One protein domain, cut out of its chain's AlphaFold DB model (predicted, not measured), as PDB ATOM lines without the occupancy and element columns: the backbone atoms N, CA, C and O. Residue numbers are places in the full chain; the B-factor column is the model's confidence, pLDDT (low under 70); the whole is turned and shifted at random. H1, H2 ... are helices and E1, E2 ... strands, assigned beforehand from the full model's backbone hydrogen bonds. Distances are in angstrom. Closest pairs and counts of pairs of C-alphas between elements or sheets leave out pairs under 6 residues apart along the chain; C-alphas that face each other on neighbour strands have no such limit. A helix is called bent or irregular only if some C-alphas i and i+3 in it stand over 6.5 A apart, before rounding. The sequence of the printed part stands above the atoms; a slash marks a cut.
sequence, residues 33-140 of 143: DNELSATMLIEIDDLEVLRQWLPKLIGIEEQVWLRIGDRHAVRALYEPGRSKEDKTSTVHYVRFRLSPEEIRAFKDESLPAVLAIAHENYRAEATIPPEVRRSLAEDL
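What this domain is: This is residues 33 to 140 of the 143 residues of the protein "DUF3501 family protein" of Blastocatellia bacterium (UniProt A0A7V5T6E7). A two-stranded ribbon, E1 with E4, crosses over one face of a twisted four-stranded sheet, partly face to face with it; H2 and H3 are on that same face, and the other face is bare. H3 and H4 sit together at one end of the elongated body, H1 at the other. The printed part has 108 residues, with four named helices and six named strands in the order E1 H1 H2 E2 E3 E4 H3 E5 E6 H4. The larger sheet runs E3 - E2 - E5 - E6, both sheets are antiparallel, and the class is mixed. The whole is compact, with a radius of gyration of the C-alphas of 14.9 A and spans of 43 by 23 by 22 A.

How they stand to each other: Begin at E1, residues 35 to 41, antiparallel to E4, residues 91 to 97; look for N 38 and O 94, 2.8 A apart. Next come H1, residues 47 to 57, and H2, residues 60 to 63, which meet only through their link. H1 is only just irregular, with C-alphas 52 and 55 at 6.6 A. E2, residues 64 to 68, and E3, residues 72 to 75, form a hairpin, with N 74 and O 66 at 2.8 A. E4's closest C-alpha pair with E3 is Phe 96 and Val 74, 6.5 A. H3, residues 100 to 107, is on the larger sheet at a height of 8.8 A, across the strands at 74 degrees to E2 on the local plane. E5, residues 113 to 119, and E6, residues 122 to 127, form a hairpin, with N 117 and O 124 at 2.8 A; N 65 of E2 and O 116 of E5 are also 2.8 A apart. H4, residues 130 to 138, touches H3, closest at C-alphas 137 and 107, 6.2 A, opposite ways at a tilt of 37 degrees, only just steep. In H3 and H4 every O i to N i+4 pair is within hydrogen-bond range, in H1 5 of 7; H2 is too short for one.

Where its parts are: Find C-alpha 35 at (38.667, -39.949, -15.978); from there E1 runs 19.6 A. H1 spans 15.2 A, E4 20.0 A, E5 19.1 A and E6 17.0 A. H4 ends at C-alpha 138, (44.771, -47.830, -21.010), after 12.7 A.

The domain as a whole: The farthest C-alphas, Glu 48 and Pro 100, are 44.9 A apart. The printed part has no cut. The link from E3 to E4 is long; in it, residues 77 to 78 pair with 94 to 95 of E4, and residues 81 and 85 are under 70 in pLDDT.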
ATOM      1  N   ASP A  33      39.084 -36.840 -20.713       72.56
ATOM      2  CA  ASP A  33      40.489 -37.227 -20.581       72.56
ATOM      3  C   ASP A  33      40.890 -37.282 -19.096       72.56
ATOM      4  O   ASP A  33      40.647 -36.336 -18.337       72.56
ATOM      5  N   ASN A  34      41.565 -38.366 -18.699       84.50
ATOM      6  CA  ASN A  34      42.010 -38.630 -17.322       84.50
ATOM      7  C   ASN A  34      40.905 -38.983 -16.317       84.50
ATOM      8  O   ASN A  34      41.086 -38.809 -15.106       84.50
ATOM      9  N   GLU A  35      39.782 -39.504 -16.803       90.06
ATOM     10  CA  GLU A  35      38.667 -39.949 -15.978       90.06
ATOM     11  C   GLU A  35      38.426 -41.461 -16.095       90.06
ATOM     12  O   GLU A  35      38.435 -42.030 -17.183       90.06
ATOM     13  N   LEU A  36      38.183 -42.119 -14.958       92.00
ATOM     14  CA  LEU A  36      37.640 -43.477 -14.912       92.00
ATOM     15  C   LEU A  36      36.159 -43.413 -14.554       92.00
ATOM     16  O   LEU A  36      35.799 -42.765 -13.573       92.00
ATOM     17  N   SER A  37      35.319 -44.149 -15.272       90.38
ATOM     18  CA  SER A  37      33.882 -44.238 -14.994       90.38
ATOM     19  C   SER A  37      33.500 -45.631 -14.507       90.38
ATOM     20  O   SER A  37      34.035 -46.636 -14.973       90.38
ATOM     21  N   ALA A  38      32.545 -45.701 -13.583       90.38
ATOM     22  CA  ALA A  38      31.995 -46.953 -13.085       90.38
ATOM     23  C   ALA A  38      30.496 -46.841 -12.785       90.38
ATOM     24  O   ALA A  38      29.976 -45.783 -12.424       90.38
ATOM     25  N   THR A  39      29.807 -47.973 -12.887       90.44
ATOM     26  CA  THR A  39      28.433 -48.135 -12.407       90.44
ATOM     27  C   THR A  39      28.464 -48.950 -11.120       90.44
ATOM     28  O   THR A  39      28.901 -50.099 -11.121       90.44
ATOM     29  N   MET A  40      28.004 -48.359 -10.020       92.62
ATOM     30  CA  MET A  40      27.850 -49.023  -8.730       92.62
ATOM     31  C   MET A  40      26.419 -49.544  -8.590       92.62
ATOM     32  O   MET A  40      25.460 -48.784  -8.744       92.62
ATOM     33  N   LEU A  41      26.289 -50.832  -8.272       91.88
ATOM     34  CA  LEU A  41      25.019 -51.503  -8.012       91.88
ATOM     35  C   LEU A  41      24.927 -51.886  -6.530       91.88
ATOM     36  O   LEU A  41      25.846 -52.494  -5.984       91.88
ATOM     37  N   ILE A  42      23.808 -51.548  -5.895       91.06
ATOM     38  CA  ILE A  42      23.422 -52.035  -4.570       91.06
ATOM     39  C   ILE A  42      22.451 -53.192  -4.786       91.06
ATOM     40  O   ILE A  42      21.292 -52.983  -5.150       91.06
ATOM     41  N   GLU A  43      22.939 -54.409  -4.570       90.50
ATOM     42  CA  GLU A  43      22.186 -55.643  -4.781       90.50
ATOM     43  C   GLU A  43      21.848 -56.301  -3.439       90.50
ATOM     44  O   GLU A  43      22.726 -56.600  -2.630       90.50
ATOM     45  N   ILE A  44      20.550 -56.485  -3.191       90.12
ATOM     46  CA  ILE A  44      20.005 -57.234  -2.056       90.12
ATOM     47  C   ILE A  44      18.848 -58.070  -2.609       90.12
ATOM     48  O   ILE A  44      17.855 -57.503  -3.066       90.12
ATOM     49  N   ASP A  45      18.981 -59.398  -2.555       90.38
ATOM     50  CA  ASP A  45      18.020 -60.343  -3.150       90.38
ATOM     51  C   ASP A  45      16.615 -60.238  -2.541       90.38
ATOM     52  O   ASP A  45      15.601 -60.398  -3.224       90.38
ATOM     53  N   ASP A  46      16.547 -59.968  -1.237       94.00
ATOM     54  CA  ASP A  46      15.289 -59.831  -0.515       94.00
ATOM     55  C   ASP A  46      14.750 -58.397  -0.624       94.00
ATOM     56  O   ASP A  46      15.358 -57.431  -0.155       94.00
ATOM     57  N   LEU A  47      13.562 -58.263  -1.219       89.00
ATOM     58  CA  LEU A  47      12.927 -56.971  -1.466       89.00
ATOM     59  C   LEU A  47      12.518 -56.236  -0.179       89.00
ATOM     60  O   LEU A  47      12.523 -55.001  -0.151       89.00
ATOM     61  N   GLU A  48      12.132 -56.955   0.875       93.00
ATOM     62  CA  GLU A  48      11.789 -56.344   2.162       93.00
ATOM     63  C   GLU A  48      13.043 -55.793   2.834       93.00
ATOM     64  O   GLU A  48      13.041 -54.653   3.307       93.00
ATOM     65  N   VAL A  49      14.137 -56.556   2.789       92.69
ATOM     66  CA  VAL A  49      15.443 -56.125   3.295       92.69
ATOM     67  C   VAL A  49      15.950 -54.927   2.489       92.69
ATOM     68  O   VAL A  49      16.326 -53.913   3.078       92.69
ATOM     69  N   LEU A  50      15.868 -54.966   1.154       90.62
ATOM     70  CA  LEU A  50      16.265 -53.853   0.286       90.62
ATOM     71  C   LEU A  50      15.538 -52.553   0.661       90.62
ATOM     72  O   LEU A  50      16.170 -51.512   0.844       90.62
ATOM     73  N   ARG A  51      14.212 -52.608   0.849       88.81
ATOM     74  CA  ARG A  51      13.402 -51.439   1.241       88.81
ATOM     75  C   ARG A  51      13.796 -50.859   2.598       88.81
ATOM     76  O   ARG A  51      13.639 -49.658   2.797       88.81
ATOM     77  N   GLN A  52      14.299 -51.681   3.516       92.44
ATOM     78  CA  GLN A  52      14.787 -51.223   4.820       92.44
ATOM     79  C   GLN A  52      16.187 -50.603   4.750       92.44
ATOM     80  O   GLN A  52      16.524 -49.766   5.590       92.44
ATOM     81  N   TRP A  53      17.010 -51.023   3.787       93.25
ATOM     82  CA  TRP A  53      18.387 -50.553   3.637       93.25
ATOM     83  C   TRP A  53      18.507 -49.276   2.816       93.25
ATOM     84  O   TRP A  53      19.269 -48.400   3.212       93.25
ATOM     85  N   LEU A  54      17.741 -49.114   1.732       91.44
ATOM     86  CA  LEU A  54      17.864 -47.936   0.859       91.44
ATOM     87  C   LEU A  54      17.735 -46.582   1.593       91.44
ATOM     88  O   LEU A  54      18.519 -45.683   1.289       91.44
ATOM     89  N   PRO A  55      16.840 -46.400   2.587       92.81
ATOM     90  CA  PRO A  55      16.795 -45.157   3.365       92.81
ATOM     91  C   PRO A  55      18.031 -44.933   4.251       92.81
ATOM     92  O   PRO A  55      18.362 -43.801   4.576       92.81
ATOM     93  N   LYS A  56      18.733 -46.002   4.649       94.25
ATOM     94  CA  LYS A  56      19.949 -45.926   5.481       94.25
ATOM     95  C   LYS A  56      21.206 -45.631   4.667       94.25
ATOM     96  O   LYS A  56      22.249 -45.362   5.249       94.25
ATOM     97  N   LEU A  57      21.134 -45.750   3.347       93.69
ATOM     98  CA  LEU A  57      22.266 -45.584   2.436       93.69
ATOM     99  C   LEU A  57      22.197 -44.257   1.664       93.69
ATOM    100  O   LEU A  57      22.859 -44.104   0.646       93.69
ATOM    101  N   ILE A  58      21.387 -43.300   2.122       92.50
ATOM    102  CA  ILE A  58      21.324 -41.962   1.526       92.50
ATOM    103  C   ILE A  58      22.712 -41.314   1.594       92.50
ATOM    104  O   ILE A  58      23.276 -41.177   2.676       92.50
ATOM    105  N   GLY A  59      23.244 -40.903   0.440       91.50
ATOM    106  CA  GLY A  59      24.573 -40.297   0.335       91.50
ATOM    107  C   GLY A  59      25.722 -41.306   0.234       91.50
ATOM    108  O   GLY A  59      26.889 -40.914   0.316       91.50
ATOM    109  N   ILE A  60      25.436 -42.601   0.045       94.12
ATOM    110  CA  ILE A  60      26.466 -43.627  -0.186       94.12
ATOM    111  C   ILE A  60      27.340 -43.312  -1.405       94.12
ATOM    112  O   ILE A  60      28.552 -43.518  -1.355       94.12
ATOM    113  N   GLU A  61      26.756 -42.742  -2.459       91.56
ATOM    114  CA  GLU A  61      27.451 -42.309  -3.671       91.56
ATOM    115  C   GLU A  61      28.509 -41.238  -3.401       91.56
ATOM    116  O   GLU A  61      29.526 -41.174  -4.089       91.56
ATOM    117  N   GLU A  62      28.319 -40.437  -2.352       93.44
ATOM    118  CA  GLU A  62      29.257 -39.386  -1.976       93.44
ATOM    119  C   GLU A  62      30.484 -39.932  -1.240       93.44
ATOM    120  O   GLU A  62      31.454 -39.202  -1.017       93.44
ATOM    121  N   GLN A  63      30.429 -41.195  -0.813       96.56
ATOM    122  CA  GLN A  63      31.427 -41.850   0.026       96.56
ATOM    123  C   GLN A  63      32.184 -42.948  -0.722       96.56
ATOM    124  O   GLN A  63      32.738 -43.842  -0.082       96.56
ATOM    125  N   VAL A  64      32.227 -42.876  -2.056       97.31
ATOM    126  CA  VAL A  64      32.987 -43.786  -2.922       97.31
ATOM    127  C   VAL A  64      34.367 -43.193  -3.232       97.31
ATOM    128  O   VAL A  64      34.492 -42.021  -3.593       97.31
ATOM    129  N   TRP A  65      35.411 -44.009  -3.096       98.12
ATOM    130  CA  TRP A  65      36.808 -43.597  -3.210       98.12
ATOM    131  C   TRP A  65      37.634 -44.598  -4.015       98.12
ATOM    132  O   TRP A  65      37.472 -45.808  -3.861       98.12
ATOM    133  N   LEU A  66      38.585 -44.086  -4.793       97.94
ATOM    134  CA  LEU A  66      39.686 -44.844  -5.376       97.94
ATOM    135  C   LEU A  66      40.971 -44.504  -4.615       97.94
ATOM    136  O   LEU A  66      41.449 -43.371  -4.661       97.94
ATOM    137  N   ARG A  67      41.536 -45.474  -3.899       98.19
ATOM    138  CA  ARG A  67      42.796 -45.327  -3.160       98.19
ATOM    139  C   ARG A  67      43.938 -45.983  -3.919       98.19
ATOM    140  O   ARG A  67      43.771 -47.086  -4.433       98.19
ATOM    141  N   ILE A  68      45.084 -45.311  -3.978       97.88
ATOM    142  CA  ILE A  68      46.271 -45.778  -4.701       97.88
ATOM    143  C   ILE A  68      47.491 -45.611  -3.795       97.88
ATOM    144  O   ILE A  68      47.917 -44.490  -3.491       97.88
ATOM    145  N   GLY A  69      48.042 -46.739  -3.347       95.62
ATOM    146  CA  GLY A  69      49.033 -46.771  -2.274       95.62
ATOM    147  C   GLY A  69      48.542 -46.048  -1.015       95.62
ATOM    148  O   GLY A  69      47.343 -45.922  -0.774       95.62
ATOM    149  N   ASP A  70      49.486 -45.527  -0.234       93.44
ATOM    150  CA  ASP A  70      49.183 -44.842   1.032       93.44
ATOM    151  C   ASP A  70      48.968 -43.329   0.872       93.44
ATOM    152  O   ASP A  70      48.611 -42.636   1.824       93.44
ATOM    153  N   ARG A  71      49.244 -42.787  -0.321       93.56
ATOM    154  CA  ARG A  71      49.341 -41.338  -0.550       93.56
ATOM    155  C   ARG A  71      48.144 -40.735  -1.272       93.56
ATOM    156  O   ARG A  71      47.893 -39.548  -1.085       93.56
ATOM    157  N   HIS A  72      47.434 -41.510  -2.087       97.31
ATOM    158  CA  HIS A  72      46.389 -40.979  -2.959       97.31
ATOM    159  C   HIS A  72      45.027 -41.575  -2.619       97.31
ATOM    160  O   HIS A  72      44.870 -42.792  -2.512       97.31
ATOM    161  N   ALA A  73      44.033 -40.700  -2.483       97.44
ATOM    162  CA  ALA A  73      42.634 -41.055  -2.295       97.44
ATOM    163  C   ALA A  73      41.774 -40.108  -3.136       97.44
ATOM    164  O   ALA A  73      41.546 -38.957  -2.767       97.44
ATOM    165  N   VAL A  74      41.310 -40.607  -4.277       97.25
ATOM    166  CA  VAL A  74      40.485 -39.870  -5.231       97.25
ATOM    167  C   VAL A  74      39.024 -40.102  -4.872       97.25
ATOM    168  O   VAL A  74      38.541 -41.235  -4.905       97.25
ATOM    169  N   ARG A  75      38.314 -39.036  -4.497       96.88
ATOM    170  CA  ARG A  75      36.869 -39.105  -4.250       96.88
ATOM    171  C   ARG A  75      36.131 -39.215  -5.576       96.88
ATOM    172  O   ARG A  75      36.478 -38.509  -6.522       96.88
ATOM    173  N   ALA A  76      35.103 -40.051  -5.629       95.56
ATOM    174  CA  ALA A  76      34.259 -40.116  -6.806       95.56
ATOM    175  C   ALA A  76      33.440 -38.826  -6.986       95.56
ATOM    176  O   ALA A  76      32.860 -38.290  -6.039       95.56
ATOM    177  N   LEU A  77      33.361 -38.363  -8.226       92.00
ATOM    178  CA  LEU A  77      32.304 -37.501  -8.725       92.00
ATOM    179  C   LEU A  77      31.056 -38.363  -8.920       92.00
ATOM    180  O   LEU A  77      31.129 -39.448  -9.496       92.00
ATOM    181  N   TYR A  78      29.915 -37.888  -8.441       87.88
ATOM    182  CA  TYR A  78      28.647 -38.607  -8.496       87.88
ATOM    183  C   TYR A  78      27.605 -37.792  -9.257       87.88
ATOM    184  O   TYR A  78      27.674 -36.564  -9.321       87.88
ATOM    185  N   GLU A  79      26.635 -38.487  -9.843       79.25
ATOM    186  CA  GLU A  79      25.501 -37.850 -10.506       79.25
ATOM    187  C   GLU A  79      24.509 -37.299  -9.461       79.25
ATOM    188  O   GLU A  79      24.024 -38.061  -8.612       79.25
ATOM    189  N   PRO A  80      24.176 -35.996  -9.498       72.50
ATOM    190  CA  PRO A  80      23.194 -35.429  -8.584       72.50
ATOM    191  C   PRO A  80      21.793 -36.009  -8.840       72.50
ATOM    192  O   PRO A  80      21.423 -36.330  -9.964       72.50
ATOM    193  N   GLY A  81      20.981 -36.121  -7.786       69.12
ATOM    194  CA  GLY A  81      19.573 -36.536  -7.897       69.12
ATOM    195  C   GLY A  81      19.319 -38.049  -7.939       69.12
ATOM    196  O   GLY A  81      18.159 -38.462  -8.023       69.12
ATOM    197  N   ARG A  82      20.361 -38.889  -7.833       73.56
ATOM    198  CA  ARG A  82      20.209 -40.350  -7.670       73.56
ATOM    199  C   ARG A  82      19.683 -40.738  -6.291       73.56
ATOM    200  O   ARG A  82      18.891 -41.673  -6.193       73.56
ATOM    201  N   SER A  83      20.054 -39.998  -5.252       72.75
ATOM    202  CA  SER A  83      19.362 -40.038  -3.963       72.75
ATOM    203  C   SER A  83      18.238 -39.001  -3.926       72.75
ATOM    204  O   SER A  83      18.424 -37.849  -4.321       72.75
ATOM    205  N   LYS A  84      17.063 -39.418  -3.447       71.75
ATOM    206  CA  LYS A  84      15.942 -38.533  -3.089       71.75
ATOM    207  C   LYS A  84      15.940 -38.305  -1.579       71.75
ATOM    208  O   LYS A  84      16.641 -39.002  -0.851       71.75
ATOM    209  N   GLU A  85      15.117 -37.367  -1.109       67.19
ATOM    210  CA  GLU A  85      14.992 -37.040   0.322       67.19
ATOM    211  C   GLU A  85      14.692 -38.265   1.211       67.19
ATOM    212  O   GLU A  85      15.061 -38.273   2.381       67.19
ATOM    213  N   ASP A  86      14.043 -39.301   0.668       74.19
ATOM    214  CA  ASP A  86      13.562 -40.467   1.411       74.19
ATOM    215  C   ASP A  86      14.366 -41.761   1.192       74.19
ATOM    216  O   ASP A  86      14.264 -42.684   2.006       74.19
ATOM    217  N   LYS A  87      15.141 -41.873   0.104       75.38
ATOM    218  CA  LYS A  87      15.901 -43.093  -0.227       75.38
ATOM    219  C   LYS A  87      16.953 -42.884  -1.314       75.38
ATOM    220  O   LYS A  87      16.797 -42.042  -2.200       75.38
ATOM    221  N   THR A  88      17.968 -43.745  -1.295       84.81
ATOM    222  CA  THR A  88      18.953 -43.852  -2.377       84.81
ATOM    223  C   THR A  88      18.485 -44.755  -3.534       84.81
ATOM    224  O   THR A  88      17.520 -45.519  -3.397       84.81
ATOM    225  N   SER A  89      19.148 -44.643  -4.687       86.62
ATOM    226  CA  SER A  89      18.959 -45.500  -5.868       86.62
ATOM    227  C   SER A  89      19.693 -46.833  -5.688       86.62
ATOM    228  O   SER A  89      20.641 -46.930  -4.925       86.62
ATOM    229  N   THR A  90      19.289 -47.888  -6.395       87.38
ATOM    230  CA  THR A  90      20.092 -49.123  -6.447       87.38
ATOM    231  C   THR A  90      21.241 -49.026  -7.442       87.38
ATOM    232  O   THR A  90      22.173 -49.814  -7.366       87.38
ATOM    233  N   VAL A  91      21.189 -48.071  -8.372       89.44
ATOM    234  CA  VAL A  91      22.203 -47.863  -9.412       89.44
ATOM    235  C   VAL A  91      22.739 -46.442  -9.322       89.44
ATOM    236  O   VAL A  91      21.955 -45.485  -9.320       89.44
ATOM    237  N   HIS A  92      24.063 -46.316  -9.304       89.19
ATOM    238  CA  HIS A  92      24.778 -45.045  -9.294       89.19
ATOM    239  C   HIS A  92      25.864 -45.026 -10.361       89.19
ATOM    240  O   HIS A  92      26.606 -45.995 -10.516       89.19
ATOM    241  N   TYR A  93      25.994 -43.900 -11.049       87.50
ATOM    242  CA  TYR A  93      27.128 -43.631 -11.922       87.50
ATOM    243  C   TYR A  93      28.130 -42.777 -11.160       87.50
ATOM    244  O   TYR A  93      27.774 -41.748 -10.579       87.50
ATOM    245  N   VAL A  94      29.374 -43.241 -11.129       91.56
ATOM    246  CA  VAL A  94      30.469 -42.588 -10.419       91.56
ATOM    247  C   VAL A  94      31.670 -42.448 -11.336       91.56
ATOM    248  O   VAL A  94      31.925 -43.306 -12.183       91.56
ATOM    249  N   ARG A  95      32.397 -41.349 -11.175       92.50
ATOM    250  CA  ARG A  95      33.539 -40.995 -12.016       92.50
ATOM    251  C   ARG A  95      34.709 -40.570 -11.148       92.50
ATOM    252  O   ARG A  95      34.520 -39.936 -10.118       92.50
ATOM    253  N   PHE A  96      35.922 -40.916 -11.537       94.38
ATOM    254  CA  PHE A  96      37.139 -40.575 -10.813       94.38
ATOM    255  C   PHE A  96      38.018 -39.775 -11.750       94.38
ATOM    256  O   PHE A  96      38.518 -40.324 -12.727       94.38
ATOM    257  N   ARG A  97      38.218 -38.494 -11.448       93.00
ATOM    258  CA  ARG A  97      39.130 -37.635 -12.203       93.00
ATOM    259  C   ARG A  97      40.502 -37.671 -11.548       93.00
ATOM    260  O   ARG A  97      40.629 -37.270 -10.391       93.00
ATOM    261  N   LEU A  98      41.507 -38.159 -12.269       94.75
ATOM    262  CA  LEU A  98      42.859 -38.326 -11.741       94.75
ATOM    263  C   LEU A  98      43.772 -37.193 -12.222       94.75
ATOM    264  O   LEU A  98      43.772 -36.802 -13.388       94.75
ATOM    265  N   SER A  99      44.607 -36.690 -11.319       94.69
ATOM    266  CA  SER A  99      45.737 -35.827 -11.662       94.69
ATOM    267  C   SER A  99      46.880 -36.626 -12.309       94.69
ATOM    268  O   SER A  99      46.976 -37.843 -12.129       94.69
ATOM    269  N   PRO A 100      47.835 -35.973 -13.000       94.38
ATOM    270  CA  PRO A 100      48.990 -36.668 -13.573       94.38
ATOM    271  C   PRO A 100      49.835 -37.461 -12.560       94.38
ATOM    272  O   PRO A 100      50.425 -38.475 -12.930       94.38
ATOM    273  N   GLU A 101      49.922 -37.030 -11.295       95.56
ATOM    274  CA  GLU A 101      50.612 -37.800 -10.242       95.56
ATOM    275  C   GLU A 101      49.829 -39.071  -9.890       95.56
ATOM    276  O   GLU A 101      50.411 -40.153  -9.835       95.56
ATOM    277  N   GLU A 102      48.508 -38.963  -9.749       96.31
ATOM    278  CA  GLU A 102      47.628 -40.095  -9.445       96.31
ATOM    279  C   GLU A 102      47.560 -41.100 -10.592       96.31
ATOM    280  O   GLU A 102      47.530 -42.294 -10.332       96.31
ATOM    281  N   ILE A 103      47.620 -40.658 -11.853       95.56
ATOM    282  CA  ILE A 103      47.710 -41.566 -13.008       95.56
ATOM    283  C   ILE A 103      49.024 -42.341 -12.979       95.56
ATOM    284  O   ILE A 103      49.026 -43.548 -13.207       95.56
ATOM    285  N   ARG A 104      50.154 -41.680 -12.688       95.62
ATOM    286  CA  ARG A 104      51.445 -42.379 -12.562       95.62
ATOM    287  C   ARG A 104      51.402 -43.398 -11.429       95.62
ATOM    288  O   ARG A 104      51.815 -44.532 -11.640       95.62
ATOM    289  N   ALA A 105      50.844 -43.023 -10.278       96.44
ATOM    290  CA  ALA A 105      50.637 -43.947  -9.170       96.44
ATOM    291  C   ALA A 105      49.694 -45.096  -9.567       96.44
ATOM    292  O   ALA A 105      49.970 -46.252  -9.265       96.44
ATOM    293  N   PHE A 106      48.612 -44.813 -10.300       96.38
ATOM    294  CA  PHE A 106      47.676 -45.825 -10.787       96.38
ATOM    295  C   PHE A 106      48.326 -46.760 -11.810       96.38
ATOM    296  O   PHE A 106      47.976 -47.930 -11.847       96.38
ATOM    297  N   LYS A 107      49.311 -46.310 -12.585       95.12
ATOM    298  CA  LYS A 107      50.075 -47.163 -13.509       95.12
ATOM    299  C   LYS A 107      51.209 -47.940 -12.833       95.12
ATOM    300  O   LYS A 107      51.700 -48.905 -13.406       95.12
ATOM    301  N   ASP A 108      51.610 -47.555 -11.624       95.38
ATOM    302  CA  ASP A 108      52.617 -48.270 -10.842       95.38
ATOM    303  C   ASP A 108      52.007 -49.500 -10.149       95.38
ATOM    304  O   ASP A 108      51.416 -49.414  -9.068       95.38
ATOM    305  N   GLU A 109      52.155 -50.666 -10.776       93.56
ATOM    306  CA  GLU A 109      51.638 -51.945 -10.273       93.56
ATOM    307  C   GLU A 109      52.243 -52.389  -8.929       93.56
ATOM    308  O   GLU A 109      51.697 -53.292  -8.296       93.56
ATOM    309  N   SER A 110      53.325 -51.757  -8.454       95.06
ATOM    310  CA  SER A 110      53.876 -52.042  -7.121       95.06
ATOM    311  C   SER A 110      53.026 -51.471  -5.978       95.06
ATOM    312  O   SER A 110      53.085 -51.972  -4.854       95.06
ATOM    313  N   LEU A 111      52.210 -50.450  -6.256       96.19
ATOM    314  CA  LEU A 111      51.278 -49.858  -5.296       96.19
ATOM    315  C   LEU A 111      49.937 -50.600  -5.339       96.19
ATOM    316  O   LEU A 111      49.481 -50.921  -6.428       96.19
ATOM    317  N   PRO A 112      49.231 -50.845  -4.225       96.00
ATOM    318  CA  PRO A 112      47.863 -51.360  -4.284       96.00
ATOM    319  C   PRO A 112      46.893 -50.296  -4.822       96.00
ATOM    320  O   PRO A 112      47.017 -49.119  -4.490       96.00
ATOM    321  N   ALA A 113      45.891 -50.712  -5.601       97.50
ATOM    322  CA  ALA A 113      44.747 -49.878  -5.974       97.50
ATOM    323  C   ALA A 113      43.465 -50.486  -5.391       97.50
ATOM    324  O   ALA A 113      43.230 -51.687  -5.533       97.50
ATOM    325  N   VAL A 114      42.656 -49.685  -4.702       98.00
ATOM    326  CA  VAL A 114      41.502 -50.151  -3.921       98.00
ATOM    327  C   VAL A 114      40.302 -49.245  -4.171       98.00
ATOM    328  O   VAL A 114      40.405 -48.029  -4.024       98.00
ATOM    329  N   LEU A 115      39.155 -49.837  -4.497       97.69
ATOM    330  CA  LEU A 115      37.862 -49.159  -4.410       97.69
ATOM    331  C   LEU A 115      37.337 -49.281  -2.982       97.69
ATOM    332  O   LEU A 115      37.325 -50.372  -2.416       97.69
ATOM    333  N   ALA A 116      36.906 -48.169  -2.398       97.81
ATOM    334  CA  ALA A 116      36.437 -48.113  -1.022       97.81
ATOM    335  C   ALA A 116      35.121 -47.340  -0.914       97.81
ATOM    336  O   ALA A 116      34.953 -46.289  -1.530       97.81
ATOM    337  N   ILE A 117      34.217 -47.836  -0.072       97.81
ATOM    338  CA  ILE A 117      33.020 -47.128   0.376       97.81
ATOM    339  C   ILE A 117      33.192 -46.831   1.863       97.81
ATOM    340  O   ILE A 117      33.441 -47.735   2.660       97.81
ATOM    341  N   ALA A 118      33.074 -45.559   2.238       96.88
ATOM    342  CA  ALA A 118      33.284 -45.073   3.603       96.88
ATOM    343  C   ALA A 118      32.011 -44.462   4.215       96.88
ATOM    344  O   ALA A 118      32.081 -43.485   4.959       96.88
ATOM    345  N   HIS A 119      30.850 -45.035   3.904       96.44
ATOM    346  CA  HIS A 119      29.558 -44.570   4.397       96.44
ATOM    347  C   HIS A 119      29.344 -44.960   5.872       96.44
ATOM    348  O   HIS A 119      29.849 -45.982   6.340       96.44
ATOM    349  N   GLU A 120      28.592 -44.162   6.635       95.56
ATOM    350  CA  GLU A 120      28.363 -44.419   8.068       95.56
ATOM    351  C   GLU A 120      27.702 -45.781   8.331       95.56
ATOM    352  O   GLU A 120      28.125 -46.515   9.222       95.56
ATOM    353  N   ASN A 121      26.729 -46.140   7.493       95.12
ATOM    354  CA  ASN A 121      25.963 -47.382   7.595       95.12
ATOM    355  C   ASN A 121      26.545 -48.526   6.743       95.12
ATOM    356  O   ASN A 121      26.013 -49.634   6.786       95.12
ATOM    357  N   TYR A 122      27.607 -48.278   5.962       94.56
ATOM    358  CA  TYR A 122      28.230 -49.300   5.114       94.56
ATOM    359  C   TYR A 122      29.693 -48.971   4.784       94.56
ATOM    360  O   TYR A 122      29.990 -47.967   4.135       94.56
ATOM    361  N   ARG A 123      30.611 -49.848   5.202       97.12
ATOM    362  CA  ARG A 123      32.047 -49.728   4.924       97.12
ATOM    363  C   ARG A 123      32.546 -50.993   4.250       97.12
ATOM    364  O   ARG A 123      32.411 -52.074   4.816       97.12
ATOM    365  N   ALA A 124      33.124 -50.844   3.067       96.31
ATOM    366  CA  ALA A 124      33.647 -51.959   2.290       96.31
ATOM    367  C   ALA A 124      34.834 -51.503   1.445       96.31
ATOM    368  O   ALA A 124      34.891 -50.352   1.018       96.31
ATOM    369  N   GLU A 125      35.764 -52.419   1.190       97.56
ATOM    370  CA  GLU A 125      36.934 -52.182   0.349       97.56
ATOM    371  C   GLU A 125      37.167 -53.391  -0.559       97.56
ATOM    372  O   GLU A 125      36.973 -54.535  -0.143       97.56
ATOM    373  N   ALA A 126      37.585 -53.134  -1.795       97.00
ATOM    374  CA  ALA A 126      37.925 -54.154  -2.775       97.00
ATOM    375  C   ALA A 126      39.196 -53.748  -3.525       97.00
ATOM    376  O   ALA A 126      39.253 -52.693  -4.160       97.00
ATOM    377  N   THR A 127      40.227 -54.589  -3.456       97.50
ATOM    378  CA  THR A 127      41.445 -54.407  -4.251       97.50
ATOM    379  C   THR A 127      41.136 -54.642  -5.724       97.50
ATOM    380  O   THR A 127      40.546 -55.660  -6.078       97.50
ATOM    381  N   ILE A 128      41.558 -53.713  -6.582       96.94
ATOM    382  CA  ILE A 128      41.442 -53.846  -8.032       96.94
ATOM    383  C   ILE A 128      42.488 -54.869  -8.496       96.94
ATOM    384  O   ILE A 128      43.686 -54.638  -8.289       96.94
ATOM    385  N   PRO A 129      42.078 -55.986  -9.122       95.81
ATOM    386  CA  PRO A 129      43.019 -56.981  -9.619       95.81
ATOM    387  C   PRO A 129      43.981 -56.396 -10.668       95.81
ATOM    388  O   PRO A 129      43.573 -55.519 -11.439       95.81
ATOM    389  N   PRO A 130      45.238 -56.873 -10.753       93.56
ATOM    390  CA  PRO A 130      46.239 -56.320 -11.669       93.56
ATOM    391  C   PRO A 130      45.803 -56.294 -13.140       93.56
ATOM    392  O   PRO A 130      46.098 -55.345 -13.862       93.56
ATOM    393  N   GLU A 131      45.089 -57.317 -13.607       94.94
ATOM    394  CA  GLU A 131      44.563 -57.387 -14.972       94.94
ATOM    395  C   GLU A 131      43.490 -56.331 -15.254       94.94
ATOM    396  O   GLU A 131      43.541 -55.677 -16.296       94.94
ATOM    397  N   VAL A 132      42.576 -56.103 -14.306       94.69
ATOM    398  CA  VAL A 132      41.542 -55.065 -14.415       94.69
ATOM    399  C   VAL A 132      42.200 -53.691 -14.394       94.69
ATOM    400  O   VAL A 132      41.895 -52.836 -15.218       94.69
ATOM    401  N   ARG A 133      43.161 -53.494 -13.489       94.94
ATOM    402  CA  ARG A 133      43.900 -52.241 -13.368       94.94
ATOM    403  C   ARG A 133      44.664 -51.889 -14.639       94.94
ATOM    404  O   ARG A 133      44.617 -50.735 -15.051       94.94
ATOM    405  N   ARG A 134      45.340 -52.860 -15.265       93.62
ATOM    406  CA  ARG A 134      46.028 -52.651 -16.548       93.62
ATOM    407  C   ARG A 134      45.056 -52.216 -17.636       93.62
ATOM    408  O   ARG A 134      45.352 -51.246 -18.318       93.62
ATOM    409  N   SER A 135      43.893 -52.863 -17.734       93.12
ATOM    410  CA  SER A 135      42.847 -52.455 -18.680       93.12
ATOM    411  C   SER A 135      42.369 -51.025 -18.418       93.12
ATOM    412  O   SER A 135      42.331 -50.226 -19.341       93.12
ATOM    413  N   LEU A 136      42.072 -50.668 -17.165       92.75
ATOM    414  CA  LEU A 136      41.643 -49.308 -16.804       92.75
ATOM    415  C   LEU A 136      42.737 -48.257 -17.049       92.75
ATOM    416  O   LEU A 136      42.454 -47.098 -17.326       92.75
ATOM    417  N   ALA A 137      44.009 -48.640 -16.931       92.38
ATOM    418  CA  ALA A 137      45.131 -47.742 -17.159       92.38
ATOM    419  C   ALA A 137      45.316 -47.358 -18.638       92.38
ATOM    420  O   ALA A 137      45.976 -46.346 -18.907       92.38
ATOM    421  N   GLU A 138      44.773 -48.143 -19.574       89.56
ATOM    422  CA  GLU A 138      44.771 -47.830 -21.010       89.56
ATOM    423  C   GLU A 138      43.877 -46.623 -21.322       89.56
ATOM    424  O   GLU A 138      44.226 -45.829 -22.196       89.56
ATOM    425  N   ASP A 139      42.814 -46.418 -20.539       83.50
ATOM    426  CA  ASP A 139      41.886 -45.288 -20.677       83.50
ATOM    427  C   ASP A 139      42.480 -43.957 -20.162       83.50
ATOM    428  O   ASP A 139      41.957 -42.877 -20.430       83.50
ATOM    429  N   LEU A 140      43.603 -44.005 -19.430       86.12
ATOM    430  CA  LEU A 140      44.239 -42.831 -18.825       86.12
ATOM    431  C   LEU A 140      45.410 -42.318 -19.675       86.12
ATOM    432  O   LEU A 140      46.499 -42.909 -19.685       86.12
TER     433      LEU A 140